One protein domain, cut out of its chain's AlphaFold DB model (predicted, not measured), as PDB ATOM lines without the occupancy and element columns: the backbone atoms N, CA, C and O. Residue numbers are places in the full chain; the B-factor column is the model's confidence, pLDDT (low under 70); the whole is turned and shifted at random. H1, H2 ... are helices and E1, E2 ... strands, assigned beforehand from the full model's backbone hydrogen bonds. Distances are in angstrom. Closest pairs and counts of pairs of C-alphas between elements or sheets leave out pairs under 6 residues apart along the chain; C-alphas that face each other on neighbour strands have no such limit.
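This is residues 2 to 72 and 153 to 271 of the 289 residues of an uncharacterized protein of Aspergillus sclerotialis (UniProt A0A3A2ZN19). A rounded cluster of crossed helices is built round H10, which lies in the middle with H2 beside it, running opposite ways. H1 and the long H3, side by side, cross this pair on one side; H5 and H6 pack on H10 elsewhere, and H8 touches the end of H2, with the small hairpin E1 and E2 packed on H8. The printed part has 190 residues, mostly helix, with seven helices, two antiparallel strands and four more helices in chain order. It is compact, with a radius of gyration of the C-alphas of 16.2 A and spans of 48 by 43 by 40 A.

H1, residues 2 to 13, begins at C-alpha 2 (75.306, 9.910, 65.749) and is 16.2 A long. H2, residues 23 to 35, measures 18.2 A and H3, residues 44 to 69, 37.1 A. After the cut come H4, residues 157 to 160, H5, 172 to 178, H6, 180 to 189, 14.2 A, and H7, 192 to 195. E1, residues 205 to 207, and E2, 213 to 215, precede H8, 219 to 228, 14.6 A, and H9, 230 to 234. H10, residues 237 to 248, 16.5 A, begins at C-alpha 237 (60.044, 8.602, 59.394). H11, residues 262 to 270, ends at C-alpha 270 (87.524, 15.541, 40.636).

H10 is the hub, touching five helices. It touches H2 at a shallow tilt of 12 degrees, opposite ways, closest at the C-alphas of Ile 35 and Ser 239, 6.2 A. H6 touches H10 at a steep tilt of 54 degrees, closest at the C-alphas of His 186 and Ala 237, 5.1 A. H5 touches H10 through its residues 242 to 246 alone, closest at the C-alphas of Ala 176 and Tyr 242, 7.4 A. H1 touches H3 at a shallow tilt of 19 degrees, opposite ways, closest at the C-alphas of Lys 9 and Glu 51, 5.4 A. H1 is about perpendicular to H2, at 89 degrees; the C-alphas of Leu 8 and Val 25 are closest, 5.4 A. H7 touches H3, H9 touches H8, H11 only just touches H2 with 3 pairs of C-alphas within 8 A, and H4 touches no helix. In the hairpin E1 and E2, N 206 and O 214 are 2.8 A apart, within hydrogen-bond range. The closest C-alphas of E1 and H8, Tyr 206 and Leu 225, are 5.2 A apart. Every O i to N i+4 pair is within hydrogen-bond range in H1, H2, H3, H5, H6, H9, H10 and H11, and 5 of 6 in H8; H4 and H7 are too short for such a pair.

The C-alphas farthest apart, of Asn 72 and Ala 271, are 53.9 A apart. Residues 73 to 152 are not printed, and C-alphas 72 and 153 are 29.9 A apart across the cut. The links H4 to H5 and H10 to H11 are long. The mean pLDDT of the printed part is 94.0; residue 71 is under 70.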
ATOM      1  N   ILE A   2      75.103   8.688  64.922       95.00
ATOM      2  CA  ILE A   2      75.306   9.910  65.749       95.00
ATOM      3  C   ILE A   2      76.691  10.546  65.548       95.00
ATOM      4  O   ILE A   2      76.766  11.667  65.069       95.00
ATOM      5  N   SER A   3      77.773   9.792  65.769       95.94
ATOM      6  CA  SER A   3      79.143  10.303  65.584       95.94
ATOM      7  C   SER A   3      79.436  10.819  64.167       95.94
ATOM      8  O   SER A   3      80.163  11.789  64.023       95.94
ATOM      9  N   ARG A   4      78.851  10.230  63.117       94.62
ATOM     10  CA  ARG A   4      79.038  10.703  61.731       94.62
ATOM     11  C   ARG A   4      78.272  11.983  61.447       94.62
ATOM     12  O   ARG A   4      78.764  12.857  60.743       94.62
ATOM     13  N   SER A   5      77.078  12.096  62.012       97.56
ATOM     14  CA  SER A   5      76.300  13.325  61.953       97.56
ATOM     15  C   SER A   5      76.968  14.440  62.767       97.56
ATOM     16  O   SER A   5      76.959  15.582  62.328       97.56
ATOM     17  N   GLU A   6      77.611  14.121  63.897       98.19
ATOM     18  CA  GLU A   6      78.436  15.066  64.664       98.19
ATOM     19  C   GLU A   6      79.649  15.545  63.858       98.19
ATOM     20  O   GLU A   6      79.845  16.754  63.756       98.19
ATOM     21  N   ASP A   7      80.392  14.636  63.212       97.88
ATOM     22  CA  ASP A   7      81.527  14.999  62.348       97.88
ATOM     23  C   ASP A   7      81.091  15.975  61.230       97.88
ATOM     24  O   ASP A   7      81.766  16.971  60.953       97.88
ATOM     25  N   LEU A   8      79.933  15.723  60.600       98.25
ATOM     26  CA  LEU A   8      79.355  16.613  59.587       98.25
ATOM     27  C   LEU A   8      78.916  17.960  60.173       98.25
ATOM     28  O   LEU A   8      79.185  19.004  59.579       98.25
ATOM     29  N   LYS A   9      78.257  17.955  61.334       98.12
ATOM     30  CA  LYS A   9      77.825  19.178  62.019       98.12
ATOM     31  C   LYS A   9      79.019  20.070  62.352       98.12
ATOM     32  O   LYS A   9      79.009  21.258  62.034       98.12
ATOM     33  N   ASP A  10      80.068  19.493  62.934       98.12
ATOM     34  CA  ASP A  10      81.297  20.202  63.293       98.12
ATOM     35  C   ASP A  10      81.994  20.785  62.060       98.12
ATOM     36  O   ASP A  10      82.495  21.914  62.095       98.12
ATOM     37  N   TYR A  11      81.972  20.050  60.945       98.00
ATOM     38  CA  TYR A  11      82.454  20.545  59.666       98.00
ATOM     39  C   TYR A  11      81.677  21.784  59.197       98.00
ATOM     40  O   TYR A  11      82.294  22.818  58.930       98.00
ATOM     41  N   LEU A  12      80.342  21.729  59.144       97.50
ATOM     42  CA  LEU A  12      79.507  22.850  58.687       97.50
ATOM     43  C   LEU A  12      79.606  24.075  59.606       97.50
ATOM     44  O   LEU A  12      79.671  25.205  59.119       97.50
ATOM     45  N   LYS A  13      79.740  23.857  60.919       96.44
ATOM     46  CA  LYS A  13      79.931  24.908  61.932       96.44
ATOM     47  C   LYS A  13      81.205  25.735  61.719       96.44
ATOM     48  O   LYS A  13      81.313  26.860  62.209       96.44
ATOM     49  N   SER A  14      82.186  25.198  60.989       95.38
ATOM     50  CA  SER A  14      83.403  25.932  60.613       95.38
ATOM     51  C   SER A  14      83.200  26.932  59.466       95.38
ATOM     52  O   SER A  14      84.126  27.674  59.141       95.38
ATOM     53  N   TYR A  15      81.993  26.978  58.890       93.69
ATOM     54  CA  TYR A  15      81.623  27.749  57.702       93.69
ATOM     55  C   TYR A  15      82.583  27.524  56.527       93.69
ATOM     56  O   TYR A  15      83.240  28.462  56.056       93.69
ATOM     57  N   PRO A  16      82.720  26.266  56.080       95.00
ATOM     58  CA  PRO A  16      83.691  25.909  55.067       95.00
ATOM     59  C   PRO A  16      83.311  26.504  53.711       95.00
ATOM     60  O   PRO A  16      82.137  26.627  53.371       95.00
ATOM     61  N   THR A  17      84.324  26.828  52.910       93.19
ATOM     62  CA  THR A  17      84.157  27.295  51.522       93.19
ATOM     63  C   THR A  17      84.469  26.214  50.488       93.19
ATOM     64  O   THR A  17      84.377  26.462  49.288       93.19
ATOM     65  N   GLU A  18      84.895  25.037  50.938       93.25
ATOM     66  CA  GLU A  18      85.305  23.910  50.099       93.25
ATOM     67  C   GLU A  18      84.549  22.646  50.528       93.25
ATOM     68  O   GLU A  18      83.719  22.689  51.434       93.25
ATOM     69  N   LEU A  19      84.795  21.525  49.850       94.94
ATOM     70  CA  LEU A  19      84.292  20.216  50.267       94.94
ATOM     71  C   LEU A  19      85.208  19.606  51.342       94.94
ATOM     72  O   LEU A  19      86.413  19.873  51.341       94.94
ATOM     73  N   PRO A  20      84.671  18.766  52.244       94.94
ATOM     74  CA  PRO A  20      85.479  18.110  53.263       94.94
ATOM     75  C   PRO A  20      86.483  17.150  52.614       94.94
ATOM     76  O   PRO A  20      86.152  16.408  51.692       94.94
ATOM     77  N   ALA A  21      87.719  17.153  53.118       94.12
ATOM     78  CA  ALA A  21      88.768  16.235  52.663       94.12
ATOM     79  C   ALA A  21      88.636  14.822  53.262       94.12
ATOM     80  O   ALA A  21      89.221  13.873  52.739       94.12
ATOM     81  N   ASP A  22      87.912  14.693  54.377       95.94
ATOM     82  CA  ASP A  22      87.596  13.409  55.001       95.94
ATOM     83  C   ASP A  22      86.442  12.731  54.251       95.94
ATOM     84  O   ASP A  22      85.379  13.326  54.058       95.94
ATOM     85  N   ASP A  23      86.653  11.481  53.837       95.25
ATOM     86  CA  ASP A  23      85.697  10.757  52.996       95.25
ATOM     87  C   ASP A  23      84.387  10.439  53.722       95.25
ATOM     88  O   ASP A  23      83.325  10.436  53.098       95.25
ATOM     89  N   HIS A  24      84.439  10.199  55.035       95.56
ATOM     90  CA  HIS A  24      83.239   9.922  55.816       95.56
ATOM     91  C   HIS A  24      82.400  11.190  55.977       95.56
ATOM     92  O   HIS A  24      81.181  11.128  55.828       95.56
ATOM     93  N   VAL A  25      83.037  12.341  56.213       97.38
ATOM     94  CA  VAL A  25      82.336  13.636  56.275       97.38
ATOM     95  C   VAL A  25      81.754  14.006  54.908       97.38
ATOM     96  O   VAL A  25      80.621  14.479  54.830       97.38
ATOM     97  N   LEU A  26      82.485  13.748  53.818       96.44
ATOM     98  CA  LEU A  26      82.001  13.975  52.455       96.44
ATOM     99  C   LEU A  26      80.790  13.103  52.117       96.44
ATOM    100  O   LEU A  26      79.796  13.598  51.587       96.44
ATOM    101  N   SER A  27      80.845  11.816  52.455       96.75
ATOM    102  CA  SER A  27      79.722  10.904  52.249       96.75
ATOM    103  C   SER A  27      78.512  11.265  53.119       96.75
ATOM    104  O   SER A  27      77.374  11.254  52.639       96.75
ATOM    105  N   ALA A  28      78.743  11.662  54.376       97.81
ATOM    106  CA  ALA A  28      77.694  12.162  55.258       97.81
ATOM    107  C   ALA A  28      77.005  13.397  54.669       97.81
ATOM    108  O   ALA A  28      75.776  13.435  54.600       97.81
ATOM    109  N   LEU A  29      77.786  14.362  54.172       97.88
ATOM    110  CA  LEU A  29      77.277  15.555  53.503       97.88
ATOM    111  C   LEU A  29      76.391  15.188  52.310       97.88
ATOM    112  O   LEU A  29      75.270  15.680  52.214       97.88
ATOM    113  N   TYR A  30      76.862  14.334  51.400       97.44
ATOM    114  CA  TYR A  30      76.078  14.000  50.212       97.44
ATOM    115  C   TYR A  30      74.834  13.179  50.527       97.44
ATOM    116  O   TYR A  30      73.788  13.407  49.922       97.44
ATOM    117  N   THR A  31      74.906  12.282  51.508       97.94
ATOM    118  CA  THR A  31      73.731  11.539  51.969       97.94
ATOM    119  C   THR A  31      72.699  12.482  52.588       97.94
ATOM    120  O   THR A  31      71.523  12.423  52.230       97.94
ATOM    121  N   PHE A  32      73.128  13.406  53.455       98.50
ATOM    122  CA  PHE A  32      72.259  14.455  53.990       98.50
ATOM    123  C   PHE A  32      71.635  15.283  52.858       98.50
ATOM    124  O   PHE A  32      70.430  15.537  52.857       98.50
ATOM    125  N   GLN A  33      72.426  15.636  51.840       98.00
ATOM    126  CA  GLN A  33      71.929  16.414  50.713       98.00
ATOM    127  C   GLN A  33      70.916  15.686  49.839       98.00
ATOM    128  O   GLN A  33      69.997  16.329  49.313       98.00
ATOM    129  N   ALA A  34      71.079  14.375  49.685       97.88
ATOM    130  CA  ALA A  34      70.163  13.529  48.943       97.88
ATOM    131  C   ALA A  34      68.806  13.413  49.650       97.88
ATOM    132  O   ALA A  34      67.769  13.499  48.989       97.88
ATOM    133  N   ILE A  35      68.816  13.273  50.980       98.44
ATOM    134  CA  ILE A  35      67.622  12.951  51.771       98.44
ATOM    135  C   ILE A  35      66.896  14.196  52.298       98.44
ATOM    136  O   ILE A  35      65.675  14.175  52.359       98.44
ATOM    137  N   PHE A  36      67.591  15.289  52.638       98.38
ATOM    138  CA  PHE A  36      66.968  16.422  53.347       98.38
ATOM    139  C   PHE A  36      67.052  17.760  52.609       98.38
ATOM    140  O   PHE A  36      66.019  18.376  52.330       98.38
ATOM    141  N   ARG A  37      68.255  18.238  52.262       97.00
ATOM    142  CA  ARG A  37      68.411  19.534  51.569       97.00
ATOM    143  C   ARG A  37      69.776  19.757  50.951       97.00
ATOM    144  O   ARG A  37      70.775  19.271  51.454       97.00
ATOM    145  N   ALA A  38      69.836  20.561  49.896       95.75
ATOM    146  CA  ALA A  38      71.118  21.023  49.371       95.75
ATOM    147  C   ALA A  38      71.810  21.929  50.400       95.75
ATOM    148  O   ALA A  38      71.136  22.589  51.191       95.75
ATOM    149  N   VAL A  39      73.141  21.956  50.361       95.69
ATOM    150  CA  VAL A  39      73.957  22.844  51.193       95.69
ATOM    151  C   VAL A  39      74.824  23.693  50.274       95.69
ATOM    152  O   VAL A  39      75.698  23.162  49.583       95.69
ATOM    153  N   ASN A  40      74.585  25.002  50.253       94.44
ATOM    154  CA  ASN A  40      75.409  25.955  49.524       94.44
ATOM    155  C   ASN A  40      76.501  26.555  50.421       94.44
ATOM    156  O   ASN A  40      76.231  27.391  51.277       94.44
ATOM    157  N   PHE A  41      77.764  26.208  50.162       93.75
ATOM    158  CA  PHE A  41      78.915  26.744  50.906       93.75
ATOM    159  C   PHE A  41      79.140  28.253  50.737       93.75
ATOM    160  O   PHE A  41      79.884  28.856  51.507       93.75
ATOM    161  N   ALA A  42      78.517  28.882  49.737       93.50
ATOM    162  CA  ALA A  42      78.566  30.331  49.571       93.50
ATOM    163  C   ALA A  42      77.533  31.075  50.439       93.50
ATOM    164  O   ALA A  42      77.620  32.300  50.544       93.50
ATOM    165  N   ASP A  43      76.574  30.367  51.045       94.88
ATOM    166  CA  ASP A  43      75.525  30.951  51.878       94.88
ATOM    167  C   ASP A  43      75.649  30.484  53.335       94.88
ATOM    168  O   ASP A  43      75.378  29.338  53.689       94.88
ATOM    169  N   ILE A  44      76.041  31.415  54.206       94.88
ATOM    170  CA  ILE A  44      76.201  31.150  55.637       94.88
ATOM    171  C   ILE A  44      74.878  30.779  56.321       94.88
ATOM    172  O   ILE A  44      74.896  30.043  57.305       94.88
ATOM    173  N   HIS A  45      73.744  31.272  55.814       95.69
ATOM    174  CA  HIS A  45      72.436  30.930  56.358       95.69
ATOM    175  C   HIS A  45      72.070  29.490  56.015       95.69
ATOM    176  O   HIS A  45      71.640  28.764  56.899       95.69
ATOM    177  N   GLU A  46      72.335  29.033  54.787       95.00
ATOM    178  CA  GLU A  46      72.106  27.625  54.435       95.00
ATOM    179  C   GLU A  46      73.006  26.667  55.224       95.00
ATOM    180  O   GLU A  46      72.563  25.581  55.595       95.00
ATOM    181  N   LEU A  47      74.253  27.061  55.509       95.81
ATOM    182  CA  LEU A  47      75.146  26.280  56.370       95.81
ATOM    183  C   LEU A  47      74.615  26.182  57.800       95.81
ATOM    184  O   LEU A  47      74.668  25.107  58.394       95.81
ATOM    185  N   HIS A  48      74.097  27.289  58.333       97.06
ATOM    186  CA  HIS A  48      73.503  27.317  59.662       97.06
ATOM    187  C   HIS A  48      72.217  26.489  59.731       97.06
ATOM    188  O   HIS A  48      72.084  25.672  60.634       97.06
ATOM    189  N   ASP A  49      71.316  26.624  58.756       97.44
ATOM    190  CA  ASP A  49      70.099  25.816  58.732       97.44
ATOM    191  C   ASP A  49      70.432  24.315  58.642       97.44
ATOM    192  O   ASP A  49      69.834  23.501  59.336       97.44
ATOM    193  N   ALA A  50      71.408  23.930  57.809       97.88
ATOM    194  CA  ALA A  50      71.836  22.537  57.705       97.88
ATOM    195  C   ALA A  50      72.454  22.024  59.019       97.88
ATOM    196  O   ALA A  50      72.242  20.869  59.382       97.88
ATOM    197  N   GLU A  51      73.198  22.868  59.744       97.88
ATOM    198  CA  GLU A  51      73.694  22.562  61.094       97.88
ATOM    199  C   GLU A  51      72.531  22.279  62.057       97.88
ATOM    200  O   GLU A  51      72.566  21.266  62.757       97.88
ATOM    201  N   GLU A  52      71.506  23.138  62.080       97.94
ATOM    202  CA  GLU A  52      70.318  22.976  62.930       97.94
ATOM    203  C   GLU A  52      69.530  21.706  62.578       97.94
ATOM    204  O   GLU A  52      69.163  20.938  63.470       97.94
ATOM    205  N   ASP A  53      69.340  21.438  61.285       98.19
ATOM    206  CA  ASP A  53      68.676  20.231  60.790       98.19
ATOM    207  C   ASP A  53      69.418  18.963  61.261       98.19
ATOM    208  O   ASP A  53      68.810  18.013  61.763       98.19
ATOM    209  N   ILE A  54      70.754  18.948  61.166       98.44
ATOM    210  CA  ILE A  54      71.582  17.826  61.635       98.44
ATOM    211  C   ILE A  54      71.519  17.678  63.158       98.44
ATOM    212  O   ILE A  54      71.477  16.551  63.659       98.44
ATOM    213  N   ASP A  55      71.497  18.783  63.905       98.06
ATOM    214  CA  ASP A  55      71.343  18.752  65.361       98.06
ATOM    215  C   ASP A  55      69.996  18.130  65.769       98.06
ATOM    216  O   ASP A  55      69.956  17.284  66.665       98.06
ATOM    217  N   GLY A  56      68.915  18.443  65.045       97.75
ATOM    218  CA  GLY A  56      67.602  17.815  65.220       97.75
ATOM    219  C   GLY A  56      67.614  16.300  64.973       97.75
ATOM    220  O   GLY A  56      67.079  15.530  65.780       97.75
ATOM    221  N   LEU A  57      68.287  15.849  63.906       98.06
ATOM    222  CA  LEU A  57      68.465  14.421  63.605       98.06
ATOM    223  C   LEU A  57      69.259  13.701  64.712       98.06
ATOM    224  O   LEU A  57      68.881  12.605  65.135       98.06
ATOM    225  N   ILE A  58      70.333  14.321  65.218       98.31
ATOM    226  CA  ILE A  58      71.130  13.792  66.337       98.31
ATOM    227  C   ILE A  58      70.277  13.707  67.606       98.31
ATOM    228  O   ILE A  58      70.212  12.645  68.221       98.31
ATOM    229  N   SER A  59      69.580  14.783  67.972       97.44
ATOM    230  CA  SER A  59      68.725  14.842  69.165       97.44
ATOM    231  C   SER A  59      67.639  13.757  69.151       97.44
ATOM    232  O   SER A  59      67.422  13.055  70.147       97.44
ATOM    233  N   THR A  60      67.015  13.542  67.987       97.00
ATOM    234  CA  THR A  60      66.042  12.461  67.768       97.00
ATOM    235  C   THR A  60      66.685  11.100  68.033       97.00
ATOM    236  O   THR A  60      66.193  10.307  68.839       97.00
ATOM    237  N   ALA A  61      67.839  10.839  67.416       97.00
ATOM    238  CA  ALA A  61      68.571   9.592  67.586       97.00
ATOM    239  C   ALA A  61      68.991   9.316  69.035       97.00
ATOM    240  O   ALA A  61      68.903   8.179  69.506       97.00
ATOM    241  N   GLU A  62      69.455  10.340  69.749       96.50
ATOM    242  CA  GLU A  62      69.848  10.228  71.150       96.50
ATOM    243  C   GLU A  62      68.658   9.953  72.064       96.50
ATOM    244  O   GLU A  62      68.781   9.152  72.995       96.50
ATOM    245  N   SER A  63      67.506  10.560  71.778       94.69
ATOM    246  CA  SER A  63      66.263  10.318  72.510       94.69
ATOM    247  C   SER A  63      65.808   8.867  72.345       94.69
ATOM    248  O   SER A  63      65.562   8.184  73.341       94.69
ATOM    249  N   LEU A  64      65.810   8.350  71.110       94.19
ATOM    250  CA  LEU A  64      65.493   6.944  70.832       94.19
ATOM    251  C   LEU A  64      66.502   5.983  71.482       94.19
ATOM    252  O   LEU A  64      66.098   5.013  72.124       94.19
ATOM    253  N   ARG A  65      67.813   6.262  71.388       94.06
ATOM    254  CA  ARG A  65      68.864   5.474  72.064       94.06
ATOM    255  C   ARG A  65      68.632   5.431  73.573       94.06
ATOM    256  O   ARG A  65      68.645   4.357  74.166       94.06
ATOM    257  N   THR A  66      68.398   6.586  74.188       92.81
ATOM    258  CA  THR A  66      68.179   6.704  75.637       92.81
ATOM    259  C   THR A  66      66.928   5.943  76.070       92.81
ATOM    260  O   THR A  66      66.944   5.261  77.093       92.81
ATOM    261  N   ALA A  67      65.853   6.011  75.283       90.88
ATOM    262  CA  ALA A  67      64.629   5.256  75.523       90.88
ATOM    263  C   ALA A  67      64.848   3.736  75.431       90.88
ATOM    264  O   ALA A  67      64.337   3.001  76.271       90.88
ATOM    265  N   LEU A  68      65.649   3.263  74.470       89.88
ATOM    266  CA  LEU A  68      66.022   1.848  74.345       89.88
ATOM    267  C   LEU A  68      66.882   1.352  75.517       89.88
ATOM    268  O   LEU A  68      66.741   0.210  75.957       89.88
ATOM    269  N   GLU A  69      67.777   2.197  76.025       89.38
ATOM    270  CA  GLU A  69      68.622   1.890  77.185       89.38
ATOM    271  C   GLU A  69      67.831   1.935  78.506       89.38
ATOM    272  O   GLU A  69      68.163   1.229  79.467       89.38
ATOM    273  N   ASN A  70      66.755   2.727  78.557       82.94
ATOM    274  CA  ASN A  70      65.867   2.810  79.706       82.94
ATOM    275  C   ASN A  70      64.844   1.664  79.717       82.94
ATOM    276  O   ASN A  70      63.780   1.715  79.110       82.94
ATOM    277  N   THR A  71      65.152   0.621  80.480       69.75
ATOM    278  CA  THR A  71      64.332  -0.599  80.537       69.75
ATOM    279  C   THR A  71      63.201  -0.562  81.573       69.75
ATOM    280  O   THR A  71      62.491  -1.560  81.715       69.75
ATOM    281  N   ASN A  72      63.008   0.536  82.323       74.94
ATOM    282  CA  ASN A  72      62.022   0.564  83.410       74.94
ATOM    283  C   ASN A  72      61.348   1.939  83.644       74.94
ATOM    284  O   ASN A  72      62.002   2.839  84.178       74.94
ATOM    285  N   THR A 153      65.884 -11.086  56.697       86.50
ATOM    286  CA  THR A 153      67.081 -11.928  56.712       86.50
ATOM    287  C   THR A 153      67.686 -12.004  58.115       86.50
ATOM    288  O   THR A 153      67.485 -11.131  58.957       86.50
ATOM    289  N   THR A 154      68.465 -13.057  58.382       84.88
ATOM    290  CA  THR A 154      69.151 -13.227  59.677       84.88
ATOM    291  C   THR A 154      70.421 -12.390  59.810       84.88
ATOM    292  O   THR A 154      70.928 -12.243  60.917       84.88
ATOM    293  N   GLU A 155      70.970 -11.898  58.697       88.56
ATOM    294  CA  GLU A 155      72.153 -11.039  58.715       88.56
ATOM    295  C   GLU A 155      71.792  -9.688  59.339       88.56
ATOM    296  O   GLU A 155      70.880  -8.993  58.887       88.56
ATOM    297  N   THR A 156      72.534  -9.305  60.365       88.94
ATOM    298  CA  THR A 156      72.312  -8.079  61.130       88.94
ATOM    299  C   THR A 156      72.952  -6.865  60.457       88.94
ATOM    300  O   THR A 156      73.961  -6.986  59.761       88.94
ATOM    301  N   LEU A 157      72.448  -5.656  60.744       90.12
ATOM    302  CA  LEU A 157      73.131  -4.427  60.318       90.12
ATOM    303  C   LEU A 157      74.582  -4.379  60.819       90.12
ATOM    304  O   LEU A 157      75.448  -3.900  60.099       90.12
ATOM    305  N   GLN A 158      74.871  -4.905  62.014       91.75
ATOM    306  CA  GLN A 158      76.232  -4.942  62.560       91.75
ATOM    307  C   GLN A 158      77.186  -5.796  61.709       91.75
ATOM    308  O   GLN A 158      78.369  -5.472  61.591       91.75
ATOM    309  N   GLU A 159      76.702  -6.894  61.133       92.06
ATOM    310  CA  GLU A 159      77.490  -7.717  60.215       92.06
ATOM    311  C   GLU A 159      77.712  -6.995  58.884       92.06
ATOM    312  O   GLU A 159      78.836  -6.999  58.381       92.06
ATOM    313  N   MET A 160      76.689  -6.316  58.354       92.44
ATOM    314  CA  MET A 160      76.798  -5.514  57.127       92.44
ATOM    315  C   MET A 160      77.729  -4.311  57.288       92.44
ATOM    316  O   MET A 160      78.510  -4.012  56.394       92.44
ATOM    317  N   GLN A 161      77.715  -3.664  58.453       93.44
ATOM    318  CA  GLN A 161      78.555  -2.507  58.780       93.44
ATOM    319  C   GLN A 161      80.054  -2.821  58.753       93.44
ATOM    320  O   GLN A 161      80.879  -1.917  58.693       93.44
ATOM    321  N   ARG A 162      80.434  -4.102  58.785       93.19
ATOM    322  CA  ARG A 162      81.829  -4.553  58.653       93.19
ATOM    323  C   ARG A 162      82.224  -4.876  57.214       93.19
ATOM    324  O   ARG A 162      83.380  -5.213  56.968       93.19
ATOM    325  N   GLN A 163      81.272  -4.838  56.288       92.56
ATOM    326  CA  GLN A 163      81.489  -5.113  54.876       92.56
ATOM    327  C   GLN A 163      81.753  -3.802  54.135       92.56
ATOM    328  O   GLN A 163      81.304  -2.738  54.553       92.56
ATOM    329  N   SER A 164      82.488  -3.900  53.031       90.50
ATOM    330  CA  SER A 164      82.521  -2.871  51.999       90.50
ATOM    331  C   SER A 164      81.980  -3.503  50.727       90.50
ATOM    332  O   SER A 164      82.400  -4.598  50.336       90.50
ATOM    333  N   PHE A 165      81.011  -2.842  50.117       93.69
ATOM    334  CA  PHE A 165      80.370  -3.294  48.898       93.69
ATOM    335  C   PHE A 165      81.101  -2.709  47.697       93.69
ATOM    336  O   PHE A 165      81.522  -1.551  47.701       93.69
ATOM    337  N   ALA A 166      81.250  -3.520  46.655       92.94
ATOM    338  CA  ALA A 166      81.738  -3.018  45.382       92.94
ATOM    339  C   ALA A 166      80.722  -2.039  44.774       92.94
ATOM    340  O   ALA A 166      79.509  -2.186  44.942       92.94
ATOM    341  N   THR A 167      81.253  -1.063  44.052       93.62
ATOM    342  CA  THR A 167      80.539   0.049  43.431       93.62
ATOM    343  C   THR A 167      79.290  -0.399  42.676       93.62
ATOM    344  O   THR A 167      79.372  -1.218  41.763       93.62
ATOM    345  N   GLY A 168      78.132   0.141  43.054       93.44
ATOM    346  CA  GLY A 168      76.850  -0.112  42.394       93.44
ATOM    347  C   GLY A 168      76.226  -1.486  42.666       93.44
ATOM    348  O   GLY A 168      75.128  -1.748  42.180       93.44
ATOM    349  N   ASN A 169      76.873  -2.370  43.435       94.19
ATOM    350  CA  ASN A 169      76.386  -3.744  43.615       94.19
ATOM    351  C   ASN A 169      75.292  -3.891  44.677       94.19
ATOM    352  O   ASN A 169      74.563  -4.881  44.653       94.19
ATOM    353  N   MET A 170      75.178  -2.946  45.611       95.00
ATOM    354  CA  MET A 170      74.151  -2.961  46.651       95.00
ATOM    355  C   MET A 170      73.383  -1.648  46.643       95.00
ATOM    356  O   MET A 170      73.989  -0.582  46.599       95.00
ATOM    357  N   HIS A 171      72.057  -1.741  46.705       96.25
ATOM    358  CA  HIS A 171      71.178  -0.595  46.897       96.25
ATOM    359  C   HIS A 171      70.654  -0.585  48.335       96.25
ATOM    360  O   HIS A 171      70.291  -1.639  48.857       96.25
ATOM    361  N   ILE A 172      70.575   0.585  48.964       95.00
ATOM    362  CA  ILE A 172      70.167   0.753  50.364       95.00
ATOM    363  C   ILE A 172      68.733   0.272  50.626       95.00
ATOM    364  O   ILE A 172      68.445  -0.236  51.699       95.00
ATOM    365  N   GLU A 173      67.863   0.302  49.614       93.19
ATOM    366  CA  GLU A 173      66.525  -0.317  49.672       93.19
ATOM    367  C   GLU A 173      66.579  -1.815  50.027       93.19
ATOM    368  O   GLU A 173      65.715  -2.310  50.737       93.19
ATOM    369  N   GLN A 174      67.611  -2.551  49.589       90.38
ATOM    370  CA  GLN A 174      67.765  -3.966  49.961       90.38
ATOM    371  C   GLN A 174      68.026  -4.103  51.465       90.38
ATOM    372  O   GLN A 174      67.529  -5.016  52.110       90.38
ATOM    373  N   VAL A 175      68.757  -3.153  52.054       86.56
ATOM    374  CA  VAL A 175      68.939  -3.076  53.509       86.56
ATOM    375  C   VAL A 175      67.616  -2.735  54.193       86.56
ATOM    376  O   VAL A 175      67.305  -3.291  55.240       86.56
ATOM    377  N   ALA A 176      66.834  -1.829  53.614       82.31
ATOM    378  CA  ALA A 176      65.579  -1.377  54.193       82.31
ATOM    379  C   ALA A 176      64.492  -2.452  54.224       82.31
ATOM    380  O   ALA A 176      63.836  -2.634  55.249       82.31
ATOM    381  N   LEU A 177      64.328  -3.178  53.121       79.94
ATOM    382  CA  LEU A 177      63.285  -4.188  52.970       79.94
ATOM    383  C   LEU A 177      63.618  -5.489  53.710       79.94
ATOM    384  O   LEU A 177      62.718  -6.150  54.225       79.94
ATOM    385  N   ASP A 178      64.902  -5.843  53.813       83.75
ATOM    386  CA  ASP A 178      65.315  -7.153  54.328       83.75
ATOM    387  C   ASP A 178      65.610  -7.157  55.838       83.75
ATOM    388  O   ASP A 178      65.943  -8.212  56.395       83.75
ATOM    389  N   LYS A 179      65.563  -6.000  56.518       86.00
ATOM    390  CA  LYS A 179      66.054  -5.857  57.901       86.00
ATOM    391  C   LYS A 179      65.009  -5.235  58.827       86.00
ATOM    392  O   LYS A 179      64.751  -4.035  58.793       86.00
ATOM    393  N   MET A 180      64.559  -6.032  59.798       88.69
ATOM    394  CA  MET A 180      63.649  -5.603  60.872       88.69
ATOM    395  C   MET A 180      64.122  -4.345  61.610       88.69
ATOM    396  O   MET A 180      63.305  -3.553  62.066       88.69
ATOM    397  N   SER A 181      65.435  -4.147  61.746       90.62
ATOM    398  CA  SER A 181      65.998  -2.987  62.435       90.62
ATOM    399  C   SER A 181      65.640  -1.662  61.771       90.62
ATOM    400  O   SER A 181      65.469  -0.685  62.491       90.62
ATOM    401  N   LEU A 182      65.532  -1.606  60.436       91.94
ATOM    402  CA  LEU A 182      65.205  -0.346  59.776       91.94
ATOM    403  C   LEU A 182      63.731  -0.001  59.956       91.94
ATOM    404  O   LEU A 182      63.420   1.107  60.377       91.94
ATOM    405  N   SER A 183      62.849  -0.979  59.749       92.50
ATOM    406  CA  SER A 183      61.432  -0.840  60.081       92.50
ATOM    407  C   SER A 183      61.241  -0.473  61.555       92.50
ATOM    408  O   SER A 183      60.430   0.379  61.873       92.50
ATOM    409  N   LEU A 184      62.034  -1.034  62.474       93.50
ATOM    410  CA  LEU A 184      61.964  -0.658  63.886       93.50
ATOM    411  C   LEU A 184      62.365   0.805  64.123       93.50
ATOM    412  O   LEU A 184      61.700   1.484  64.896       93.50
ATOM    413  N   ILE A 185      63.427   1.292  63.474       95.12
ATOM    414  CA  ILE A 185      63.845   2.701  63.558       95.12
ATOM    415  C   ILE A 185      62.758   3.620  62.992       95.12
ATOM    416  O   ILE A 185      62.445   4.628  63.621       95.12
ATOM    417  N   HIS A 186      62.173   3.252  61.848       96.12
ATOM    418  CA  HIS A 186      61.039   3.946  61.239       96.12
ATOM    419  C   HIS A 186      59.880   4.060  62.242       96.12
ATOM    420  O   HIS A 186      59.518   5.167  62.636       96.12
ATOM    421  N   GLU A 187      59.389   2.935  62.767       95.19
ATOM    422  CA  GLU A 187      58.265   2.929  63.709       95.19
ATOM    423  C   GLU A 187      58.577   3.681  65.010       95.19
ATOM    424  O   GLU A 187      57.750   4.432  65.521       95.19
ATOM    425  N   MET A 188      59.794   3.534  65.544       94.88
ATOM    426  CA  MET A 188      60.227   4.257  66.743       94.88
ATOM    427  C   MET A 188      60.309   5.768  66.521       94.88
ATOM    428  O   MET A 188      60.091   6.521  67.467       94.88
ATOM    429  N   SER A 189      60.589   6.233  65.301       95.81
ATOM    430  CA  SER A 189      60.627   7.668  64.999       95.81
ATOM    431  C   SER A 189      59.245   8.331  65.057       95.81
ATOM    432  O   SER A 189      59.152   9.532  65.296       95.81
ATOM    433  N   HIS A 190      58.156   7.562  64.977       94.12
ATOM    434  CA  HIS A 190      56.810   8.070  65.254       94.12
ATOM    435  C   HIS A 190      56.524   8.249  66.762       94.12
ATOM    436  O   HIS A 190      55.421   8.664  67.132       94.12
ATOM    437  N   SER A 191      57.455   7.868  67.654       91.62
ATOM    438  CA  SER A 191      57.185   7.722  69.089       91.62
ATOM    439  C   SER A 191      56.948   9.064  69.754       91.62
ATOM    440  O   SER A 191      57.876   9.831  70.006       91.62
ATOM    441  N   ARG A 192      55.696   9.329  70.126       88.38
ATOM    442  CA  ARG A 192      55.325  10.552  70.849       88.38
ATOM    443  C   ARG A 192      55.645  10.439  72.328       88.38
ATOM    444  O   ARG A 192      55.853  11.462  72.974       88.38
ATOM    445  N   ALA A 193      55.689   9.222  72.862       86.69
ATOM    446  CA  ALA A 193      56.135   8.979  74.227       86.69
ATOM    447  C   ALA A 193      57.619   9.340  74.423       86.69
ATOM    448  O   ALA A 193      57.986   9.803  75.504       86.69
ATOM    449  N   VAL A 194      58.456   9.159  73.393       89.69
ATOM    450  CA  VAL A 194      59.889   9.494  73.447       89.69
ATOM    451  C   VAL A 194      60.180  10.894  72.930       89.69
ATOM    452  O   VAL A 194      60.879  11.650  73.600       89.69
ATOM    453  N   LEU A 195      59.653  11.243  71.758       90.25
ATOM    454  CA  LEU A 195      59.989  12.490  71.067       90.25
ATOM    455  C   LEU A 195      59.028  13.633  71.415       90.25
ATOM    456  O   LEU A 195      59.328  14.792  71.181       90.25
ATOM    457  N   GLY A 196      57.875  13.341  72.018       85.88
ATOM    458  CA  GLY A 196      56.820  14.325  72.236       85.88
ATOM    459  C   GLY A 196      55.875  14.456  71.038       85.88
ATOM    460  O   GLY A 196      56.099  13.931  69.950       85.88
ATOM    461  N   SER A 197      54.748  15.143  71.239       79.88
ATOM    462  CA  SER A 197      53.670  15.191  70.239       79.88
ATOM    463  C   SER A 197      53.972  16.032  68.998       79.88
ATOM    464  O   SER A 197      53.252  15.894  68.012       79.88
ATOM    465  N   THR A 198      54.941  16.946  69.080       81.50
ATOM    466  CA  THR A 198      55.315  17.865  67.992       81.50
ATOM    467  C   THR A 198      56.536  17.408  67.214       81.50
ATOM    468  O   THR A 198      56.671  17.817  66.067       81.50
ATOM    469  N   ASP A 199      57.374  16.567  67.823       86.00
ATOM    470  CA  ASP A 199      58.693  16.228  67.281       86.00
ATOM    471  C   ASP A 199      58.752  14.762  66.816       86.00
ATOM    472  O   ASP A 199      59.740  14.327  66.236       86.00
ATOM    473  N   ALA A 200      57.685  13.988  67.054       91.25
ATOM    474  CA  ALA A 200      57.505  12.674  66.456       91.25
ATOM    475  C   ALA A 200      57.297  12.784  64.942       91.25
ATOM    476  O   ALA A 200      56.506  13.605  64.468       91.25
ATOM    477  N   TYR A 201      57.971  11.905  64.211       94.94
ATOM    478  CA  TYR A 201      58.001  11.923  62.759       94.94
ATOM    479  C   TYR A 201      56.662  11.418  62.217       94.94
ATOM    480  O   TYR A 201      55.859  10.796  62.925       94.94
ATOM    481  N   ILE A 202      56.399  11.707  60.953       93.81
ATOM    482  CA  ILE A 202      55.174  11.347  60.245       93.81
ATOM    483  C   ILE A 202      55.489  10.511  59.011       93.81
ATOM    484  O   ILE A 202      56.616  10.489  58.527       93.81
ATOM    485  N   ASP A 203      54.455   9.878  58.473       94.38
ATOM    486  CA  ASP A 203      54.474   9.314  57.128       94.38
ATOM    487  C   ASP A 203      54.111  10.413  56.137       94.38
ATOM    488  O   ASP A 203      52.938  10.649  55.822       94.38
ATOM    489  N   ALA A 204      55.119  11.169  55.710       96.50
ATOM    490  CA  ALA A 204      54.905  12.288  54.809       96.50
ATOM    491  C   ALA A 204      54.449  11.790  53.433       96.50
ATOM    492  O   ALA A 204      54.860  10.734  52.956       96.50
ATOM    493  N   THR A 205      53.614  12.579  52.759       96.88
ATOM    494  CA  THR A 205      53.198  12.288  51.381       96.88
ATOM    495  C   THR A 205      53.965  13.149  50.394       96.88
ATOM    496  O   THR A 205      54.158  14.337  50.648       96.88
ATOM    497  N   TYR A 206      54.293  12.592  49.237       97.38
ATOM    498  CA  TYR A 206      54.889  13.304  48.113       97.38
ATOM    499  C   TYR A 206      54.011  13.162  46.866       97.38
ATOM    500  O   TYR A 206      53.138  12.297  46.795       97.38
ATOM    501  N   GLU A 207      54.227  14.030  45.882       97.81
ATOM    502  CA  GLU A 207      53.624  13.901  44.556       97.81
ATOM    503  C   GLU A 207      54.562  13.093  43.645       97.81
ATOM    504  O   GLU A 207      55.718  13.472  43.450       97.81
ATOM    505  N   ASN A 208      54.113  11.956  43.116       95.81
ATOM    506  CA  ASN A 208      54.928  11.120  42.234       95.81
ATOM    507  C   ASN A 208      55.069  11.735  40.819       95.81
ATOM    508  O   ASN A 208      54.471  12.761  40.500       95.81
ATOM    509  N   ASP A 209      55.827  11.080  39.930       92.81
ATOM    510  CA  ASP A 209      56.053  11.558  38.550       92.81
ATOM    511  C   ASP A 209      54.757  11.676  37.710       92.81
ATOM    512  O   ASP A 209      54.747  12.342  36.674       92.81
ATOM    513  N   ASN A 210      53.665  11.032  38.139       95.56
ATOM    514  CA  ASN A 210      52.352  11.083  37.490       95.56
ATOM    515  C   ASN A 210      51.418  12.148  38.095       95.56
ATOM    516  O   ASN A 210      50.314  12.335  37.579       95.56
ATOM    517  N   GLY A 211      51.836  12.849  39.153       94.75
ATOM    518  CA  GLY A 211      51.003  13.814  39.872       94.75
ATOM    519  C   GLY A 211      50.124  13.204  40.972       94.75
ATOM    520  O   GLY A 211      49.291  13.909  41.545       94.75
ATOM    521  N   ASP A 212      50.267  11.908  41.269       96.69
ATOM    522  CA  ASP A 212      49.499  11.248  42.326       96.69
ATOM    523  C   ASP A 212      50.171  11.450  43.687       96.69
ATOM    524  O   ASP A 212      51.398  11.431  43.801       96.69
ATOM    525  N   LYS A 213      49.361  11.617  44.738       96.00
ATOM    526  CA  LYS A 213      49.862  11.699  46.114       96.00
ATOM    527  C   LYS A 213      50.044  10.307  46.699       96.00
ATOM    528  O   LYS A 213      49.071   9.567  46.825       96.00
ATOM    529  N   GLU A 214      51.265  10.008  47.116       95.06
ATOM    530  CA  GLU A 214      51.651   8.738  47.731       95.06
ATOM    531  C   GLU A 214      52.448   8.990  49.010       95.06
ATOM    532  O   GLU A 214      53.041  10.055  49.184       95.06
ATOM    533  N   THR A 215      52.470   8.018  49.917       94.88
ATOM    534  CA  THR A 215      53.351   8.069  51.086       94.88
ATOM    535  C   THR A 215      54.808   7.907  50.657       94.88
ATOM    536  O   THR A 215      55.120   7.094  49.787       94.88
ATOM    537  N   ALA A 216      55.706   8.686  51.253       96.69
ATOM    538  CA  ALA A 216      57.110   8.739  50.886       96.69
ATOM    539  C   ALA A 216      57.920   7.571  51.478       96.69
ATOM    540  O   ALA A 216      58.784   7.780  52.329       96.69
ATOM    541  N   TYR A 217      57.636   6.353  51.010       95.19
ATOM    542  CA  TYR A 217      58.362   5.135  51.373       95.19
ATOM    543  C   TYR A 217      59.360   4.711  50.294       95.19
ATOM    544  O   TYR A 217      59.041   4.661  49.103       95.19
ATOM    545  N   GLY A 218      60.562   4.353  50.726       95.75
ATOM    546  CA  GLY A 218      61.659   3.927  49.876       95.75
ATOM    547  C   GLY A 218      62.515   5.083  49.367       95.75
ATOM    548  O   GLY A 218      62.116   6.252  49.326       95.75
ATOM    549  N   TRP A 219      63.716   4.742  48.902       97.06
ATOM    550  CA  TRP A 219      64.749   5.705  48.521       97.06
ATOM    551  C   TRP A 219      64.282   6.708  47.456       97.06
ATOM    552  O   TRP A 219      64.521   7.916  47.555       97.06
ATOM    553  N   LYS A 220      63.586   6.224  46.417       97.00
ATOM    554  CA  LYS A 220      63.071   7.092  45.345       97.00
ATOM    555  C   LYS A 220      62.082   8.119  45.903       97.00
ATOM    556  O   LYS A 220      62.111   9.282  45.503       97.00
ATOM    557  N   ALA A 221      61.207   7.690  46.804       97.81
ATOM    558  CA  ALA A 221      60.144   8.524  47.325       97.81
ATOM    559  C   ALA A 221      60.688   9.593  48.281       97.81
ATOM    560  O   ALA A 221      60.400  10.770  48.084       97.81
ATOM    561  N   ILE A 222      61.567   9.229  49.225       98.31
ATOM    562  CA  ILE A 222      62.160  10.191  50.173       98.31
ATOM    563  C   ILE A 222      63.029  11.244  49.469       98.31
ATOM    564  O   ILE A 222      62.967  12.431  49.784       98.31
ATOM    565  N   THR A 223      63.786  10.846  48.440       97.81
ATOM    566  CA  THR A 223      64.617  11.788  47.670       97.81
ATOM    567  C   THR A 223      63.776  12.685  46.758       97.81
ATOM    568  O   THR A 223      64.187  13.805  46.438       97.81
ATOM    569  N   THR A 224      62.582  12.236  46.359       97.88
ATOM    570  CA  THR A 224      61.595  13.070  45.657       97.88
ATOM    571  C   THR A 224      60.913  14.035  46.624       97.88
ATOM    572  O   THR A 224      60.855  15.230  46.330       97.88
ATOM    573  N   LEU A 225      60.484  13.554  47.797       98.44
ATOM    574  CA  LEU A 225      59.900  14.357  48.872       98.44
ATOM    575  C   LEU A 225      60.808  15.538  49.218       98.44
ATOM    576  O   LEU A 225      60.369  16.683  49.188       98.44
ATOM    577  N   ARG A 226      62.103  15.279  49.406       97.50
ATOM    578  CA  ARG A 226      63.132  16.303  49.626       97.50
ATOM    579  C   ARG A 226      63.128  17.429  48.600       97.50
ATOM    580  O   ARG A 226      63.376  18.582  48.939       97.50
ATOM    581  N   ARG A 227      62.903  17.120  47.321       96.81
ATOM    582  CA  ARG A 227      62.886  18.136  46.251       96.81
ATOM    583  C   ARG A 227      61.626  18.997  46.296       96.81
ATOM    584  O   ARG A 227      61.647  20.104  45.769       96.81
ATOM    585  N   GLN A 228      60.552  18.487  46.893       97.50
ATOM    586  CA  GLN A 228      59.264  19.165  47.010       97.50
ATOM    587  C   GLN A 228      59.152  19.953  48.317       97.50
ATOM    588  O   GLN A 228      58.612  21.058  48.321       97.50
ATOM    589  N   SER A 229      59.669  19.400  49.415       97.94
ATOM    590  CA  SER A 229      59.572  19.970  50.754       97.94
ATOM    591  C   SER A 229      60.682  19.431  51.660       97.94
ATOM    592  O   SER A 229      60.638  18.292  52.120       97.94
ATOM    593  N   THR A 230      61.673  20.275  51.959       97.19
ATOM    594  CA  THR A 230      62.723  19.958  52.945       97.19
ATOM    595  C   THR A 230      62.135  19.714  54.330       97.19
ATOM    596  O   THR A 230      62.563  18.788  55.009       97.19
ATOM    597  N   LYS A 231      61.121  20.495  54.729       97.50
ATOM    598  CA  LYS A 231      60.447  20.310  56.018       97.50
ATOM    599  C   LYS A 231      59.824  18.919  56.122       97.50
ATOM    600  O   LYS A 231      60.086  18.217  57.088       97.50
ATOM    601  N   ASP A 232      59.039  18.519  55.126       98.19
ATOM    602  CA  ASP A 232      58.382  17.211  55.176       98.19
ATOM    603  C   ASP A 232      59.412  16.081  55.107       98.19
ATOM    604  O   ASP A 232      59.228  15.060  55.754       98.19
ATOM    605  N   ALA A 233      60.525  16.261  54.383       98.38
ATOM    606  CA  ALA A 233      61.607  15.282  54.366       98.38
ATOM    607  C   ALA A 233      62.310  15.131  55.724       98.38
ATOM    608  O   ALA A 233      62.661  14.009  56.080       98.38
ATOM    609  N   LEU A 234      62.499  16.225  56.471       98.12
ATOM    610  CA  LEU A 234      63.054  16.210  57.831       98.12
ATOM    611  C   LEU A 234      62.090  15.590  58.847       98.12
ATOM    612  O   LEU A 234      62.545  14.914  59.761       98.12
ATOM    613  N   ASP A 235      60.784  15.770  58.653       97.50
ATOM    614  CA  ASP A 235      59.747  15.220  59.530       97.50
ATOM    615  C   ASP A 235      59.323  13.785  59.129       97.50
ATOM    616  O   ASP A 235      58.465  13.197  59.786       97.50
ATOM    617  N   ASN A 236      59.873  13.207  58.049       98.38
ATOM    618  CA  ASN A 236      59.453  11.905  57.513       98.38
ATOM    619  C   ASN A 236      60.213  10.730  58.143       98.38
ATOM    620  O   ASN A 236      61.444  10.657  58.063       98.38
ATOM    621  N   ALA A 237      59.480   9.761  58.696       97.50
ATOM    622  CA  ALA A 237      60.044   8.602  59.394       97.50
ATOM    623  C   ALA A 237      60.992   7.774  58.516       97.50
ATOM    624  O   ALA A 237      62.068   7.358  58.955       97.50
ATOM    625  N   ASP A 238      60.637   7.585  57.245       97.50
ATOM    626  CA  ASP A 238      61.459   6.799  56.333       97.50
ATOM    627  C   ASP A 238      62.741   7.539  55.925       97.50
ATOM    628  O   ASP A 238      63.818   6.949  55.882       97.50
ATOM    629  N   SER A 239      62.673   8.862  55.747       98.50
ATOM    630  CA  SER A 239      63.864   9.688  55.503       98.50
ATOM    631  C   SER A 239      64.877   9.545  56.641       98.50
ATOM    632  O   SER A 239      66.068   9.331  56.399       98.50
ATOM    633  N   PHE A 240      64.396   9.598  57.888       98.44
ATOM    634  CA  PHE A 240      65.224   9.366  59.066       98.44
ATOM    635  C   PHE A 240      65.832   7.971  59.063       98.44
ATOM    636  O   PHE A 240      67.046   7.834  59.197       98.44
ATOM    637  N   ALA A 241      65.011   6.937  58.872       97.50
ATOM    638  CA  ALA A 241      65.463   5.556  58.892       97.50
ATOM    639  C   ALA A 241      66.575   5.317  57.855       97.50
ATOM    640  O   ALA A 241      67.659   4.846  58.213       97.50
ATOM    641  N   TYR A 242      66.374   5.735  56.603       97.94
ATOM    642  CA  TYR A 242      67.383   5.621  55.544       97.94
ATOM    643  C   TYR A 242      68.663   6.399  55.858       97.94
ATOM    644  O   TYR A 242      69.761   5.879  55.640       97.94
ATOM    645  N   TYR A 243      68.552   7.605  56.423       98.00
ATOM    646  CA  TYR A 243      69.720   8.353  56.883       98.00
ATOM    647  C   TYR A 243      70.472   7.601  57.991       98.00
ATOM    648  O   TYR A 243      71.699   7.486  57.937       98.00
ATOM    649  N   VAL A 244      69.761   7.008  58.958       97.06
ATOM    650  CA  VAL A 244      70.374   6.183  60.008       97.06
ATOM    651  C   VAL A 244      71.117   4.988  59.424       97.06
ATOM    652  O   VAL A 244      72.264   4.753  59.819       97.06
ATOM    653  N   ALA A 245      70.507   4.261  58.486       96.44
ATOM    654  CA  ALA A 245      71.146   3.128  57.820       96.44
ATOM    655  C   ALA A 245      72.411   3.553  57.068       96.44
ATOM    656  O   ALA A 245      73.469   2.967  57.294       96.44
ATOM    657  N   ALA A 246      72.334   4.598  56.243       96.69
ATOM    658  CA  ALA A 246      73.471   5.097  55.476       96.69
ATOM    659  C   ALA A 246      74.626   5.547  56.384       96.69
ATOM    660  O   ALA A 246      75.772   5.164  56.172       96.69
ATOM    661  N   MET A 247      74.327   6.293  57.455       96.75
ATOM    662  CA  MET A 247      75.340   6.755  58.412       96.75
ATOM    663  C   MET A 247      75.851   5.645  59.341       96.75
ATOM    664  O   MET A 247      76.773   5.863  60.133       96.75
ATOM    665  N   TYR A 248      75.190   4.489  59.371       95.62
ATOM    666  CA  TYR A 248      75.657   3.311  60.093       95.62
ATOM    667  C   TYR A 248      76.534   2.429  59.201       95.62
ATOM    668  O   TYR A 248      77.569   1.966  59.663       95.62
ATOM    669  N   LEU A 249      76.168   2.235  57.932       95.25
ATOM    670  CA  LEU A 249      76.914   1.457  56.939       95.25
ATOM    671  C   LEU A 249      78.058   2.277  56.314       95.25
ATOM    672  O   LEU A 249      78.152   2.428  55.099       95.25
ATOM    673  N   ASP A 250      78.948   2.796  57.155       94.19
ATOM    674  CA  ASP A 250      79.894   3.870  56.830       94.19
ATOM    675  C   ASP A 250      81.165   3.449  56.069       94.19
ATOM    676  O   ASP A 250      82.089   4.250  55.932       94.19
ATOM    677  N   ASN A 251      81.221   2.223  55.540       94.44
ATOM    678  CA  ASN A 251      82.310   1.765  54.659       94.44
ATOM    679  C   ASN A 251      82.061   2.059  53.170       94.44
ATOM    680  O   ASN A 251      82.879   1.693  52.321       94.44
ATOM    681  N   ASN A 252      80.919   2.659  52.844       95.94
ATOM    682  CA  ASN A 252      80.520   3.031  51.497       95.94
ATOM    683  C   ASN A 252      79.807   4.382  51.520       95.94
ATOM    684  O   ASN A 252      79.247   4.777  52.541       95.94
ATOM    685  N   ASP A 253      79.800   5.052  50.372       95.88
ATOM    686  CA  ASP A 253      78.894   6.162  50.119       95.88
ATOM    687  C   ASP A 253      77.532   5.654  49.647       95.88
ATOM    688  O   ASP A 253      77.467   4.751  48.813       95.88
ATOM    689  N   TRP A 254      76.460   6.244  50.175       96.56
ATOM    690  CA  TRP A 254      75.073   5.861  49.889       96.56
ATOM    691  C   TRP A 254      74.246   7.011  49.315       96.56
ATOM    692  O   TRP A 254      73.034   6.874  49.162       96.56
ATOM    693  N   ALA A 255      74.869   8.142  48.970       95.69
ATOM    694  CA  ALA A 255      74.162   9.356  48.568       95.69
ATOM    695  C   ALA A 255      73.323   9.201  47.290       95.69
ATOM    696  O   ALA A 255      72.398   9.972  47.046       95.69
ATOM    697  N   SER A 256      73.626   8.201  46.463       95.88
ATOM    698  CA  SER A 256      72.842   7.857  45.271       95.88
ATOM    699  C   SER A 256      71.744   6.817  45.530       95.88
ATOM    700  O   SER A 256      70.913   6.572  44.656       95.88
ATOM    701  N   GLY A 257      71.757   6.183  46.703       96.00
ATOM    702  CA  GLY A 257      71.010   4.970  47.027       96.00
ATOM    703  C   GLY A 257      71.801   3.690  46.772       96.00
ATOM    704  O   GLY A 257      71.497   2.659  47.364       96.00
ATOM    705  N   PHE A 258      72.851   3.730  45.952       97.25
ATOM    706  CA  PHE A 258      73.772   2.609  45.767       97.25
ATOM    707  C   PHE A 258      75.046   2.798  46.582       97.25
ATOM    708  O   PHE A 258      75.490   3.924  46.782       97.25
ATOM    709  N   ALA A 259      75.659   1.684  46.977       96.88
ATOM    710  CA  ALA A 259      76.971   1.666  47.596       96.88
ATOM    711  C   ALA A 259      78.056   2.056  46.582       96.88
ATOM    712  O   ALA A 259      78.288   1.340  45.605       96.88
ATOM    713  N   TYR A 260      78.756   3.153  46.841       96.44
ATOM    714  CA  TYR A 260      79.966   3.564  46.131       96.44
ATOM    715  C   TYR A 260      81.176   3.479  47.058       96.44
ATOM    716  O   TYR A 260      81.048   3.566  48.282       96.44
ATOM    717  N   THR A 261      82.366   3.256  46.504       95.38
ATOM    718  CA  THR A 261      83.594   3.354  47.302       95.38
ATOM    719  C   THR A 261      83.986   4.824  47.462       95.38
ATOM    720  O   THR A 261      83.616   5.673  46.650       95.38
ATOM    721  N   PHE A 262      84.790   5.145  48.476       93.25
ATOM    722  CA  PHE A 262      85.316   6.505  48.622       93.25
ATOM    723  C   PHE A 262      86.278   6.908  47.499       93.25
ATOM    724  O   PHE A 262      86.436   8.092  47.207       93.25
ATOM    725  N   GLU A 263      86.900   5.935  46.828       91.94
ATOM    726  CA  GLU A 263      87.684   6.208  45.627       91.94
ATOM    727  C   GLU A 263      86.789   6.724  44.492       91.94
ATOM    728  O   GLU A 263      87.098   7.764  43.911       91.94
ATOM    729  N   ASP A 264      85.655   6.063  44.236       90.75
ATOM    730  CA  ASP A 264      84.683   6.517  43.231       90.75
ATOM    731  C   ASP A 264      84.143   7.906  43.571       90.75
ATOM    732  O   ASP A 264      84.023   8.765  42.697       90.75
ATOM    733  N   LEU A 265      83.870   8.144  44.858       88.62
ATOM    734  CA  LEU A 265      83.387   9.429  45.345       88.62
ATOM    735  C   LEU A 265      84.369  10.561  45.010       88.62
ATOM    736  O   LEU A 265      83.987  11.582  44.440       88.62
ATOM    737  N   ARG A 266      85.661  10.364  45.292       87.62
ATOM    738  CA  ARG A 266      86.707  11.348  44.971       87.62
ATOM    739  C   ARG A 266      86.879  11.556  43.473       87.62
ATOM    740  O   ARG A 266      87.128  12.685  43.043       87.62
ATOM    741  N   GLN A 267      86.763  10.493  42.678       89.75
ATOM    742  CA  GLN A 267      86.824  10.600  41.221       89.75
ATOM    743  C   GLN A 267      85.655  11.429  40.680       89.75
ATOM    744  O   GLN A 267      85.879  12.293  39.836       89.75
ATOM    745  N   ALA A 268      84.444  11.241  41.214       85.75
ATOM    746  CA  ALA A 268      83.268  12.019  40.832       85.75
ATOM    747  C   ALA A 268      83.416  13.514  41.166       85.75
ATOM    748  O   ALA A 268      83.056  14.358  40.350       85.75
ATOM    749  N   VAL A 269      84.007  13.848  42.319       84.19
ATOM    750  CA  VAL A 269      84.291  15.245  42.707       84.19
ATOM    751  C   VAL A 269      85.399  15.872  41.853       84.19
ATOM    752  O   VAL A 269      85.377  17.071  41.586       84.19
ATOM    753  N   SER A 270      86.374  15.070  41.419       81.56
ATOM    754  CA  SER A 270      87.524  15.541  40.636       81.56
ATOM    755  C   SER A 270      87.248  15.623  39.132       81.56
ATOM    756  O   SER A 270      88.029  16.243  38.405       81.56
ATOM    757  N   ALA A 271      86.186  14.976  38.646       73.19
ATOM    758  CA  ALA A 271      85.810  15.018  37.243       73.19
ATOM    759  C   ALA A 271      85.398  16.455  36.875       73.19
ATOM    760  O   ALA A 271      84.527  17.026  37.536       73.19
TER     761      ALA A 271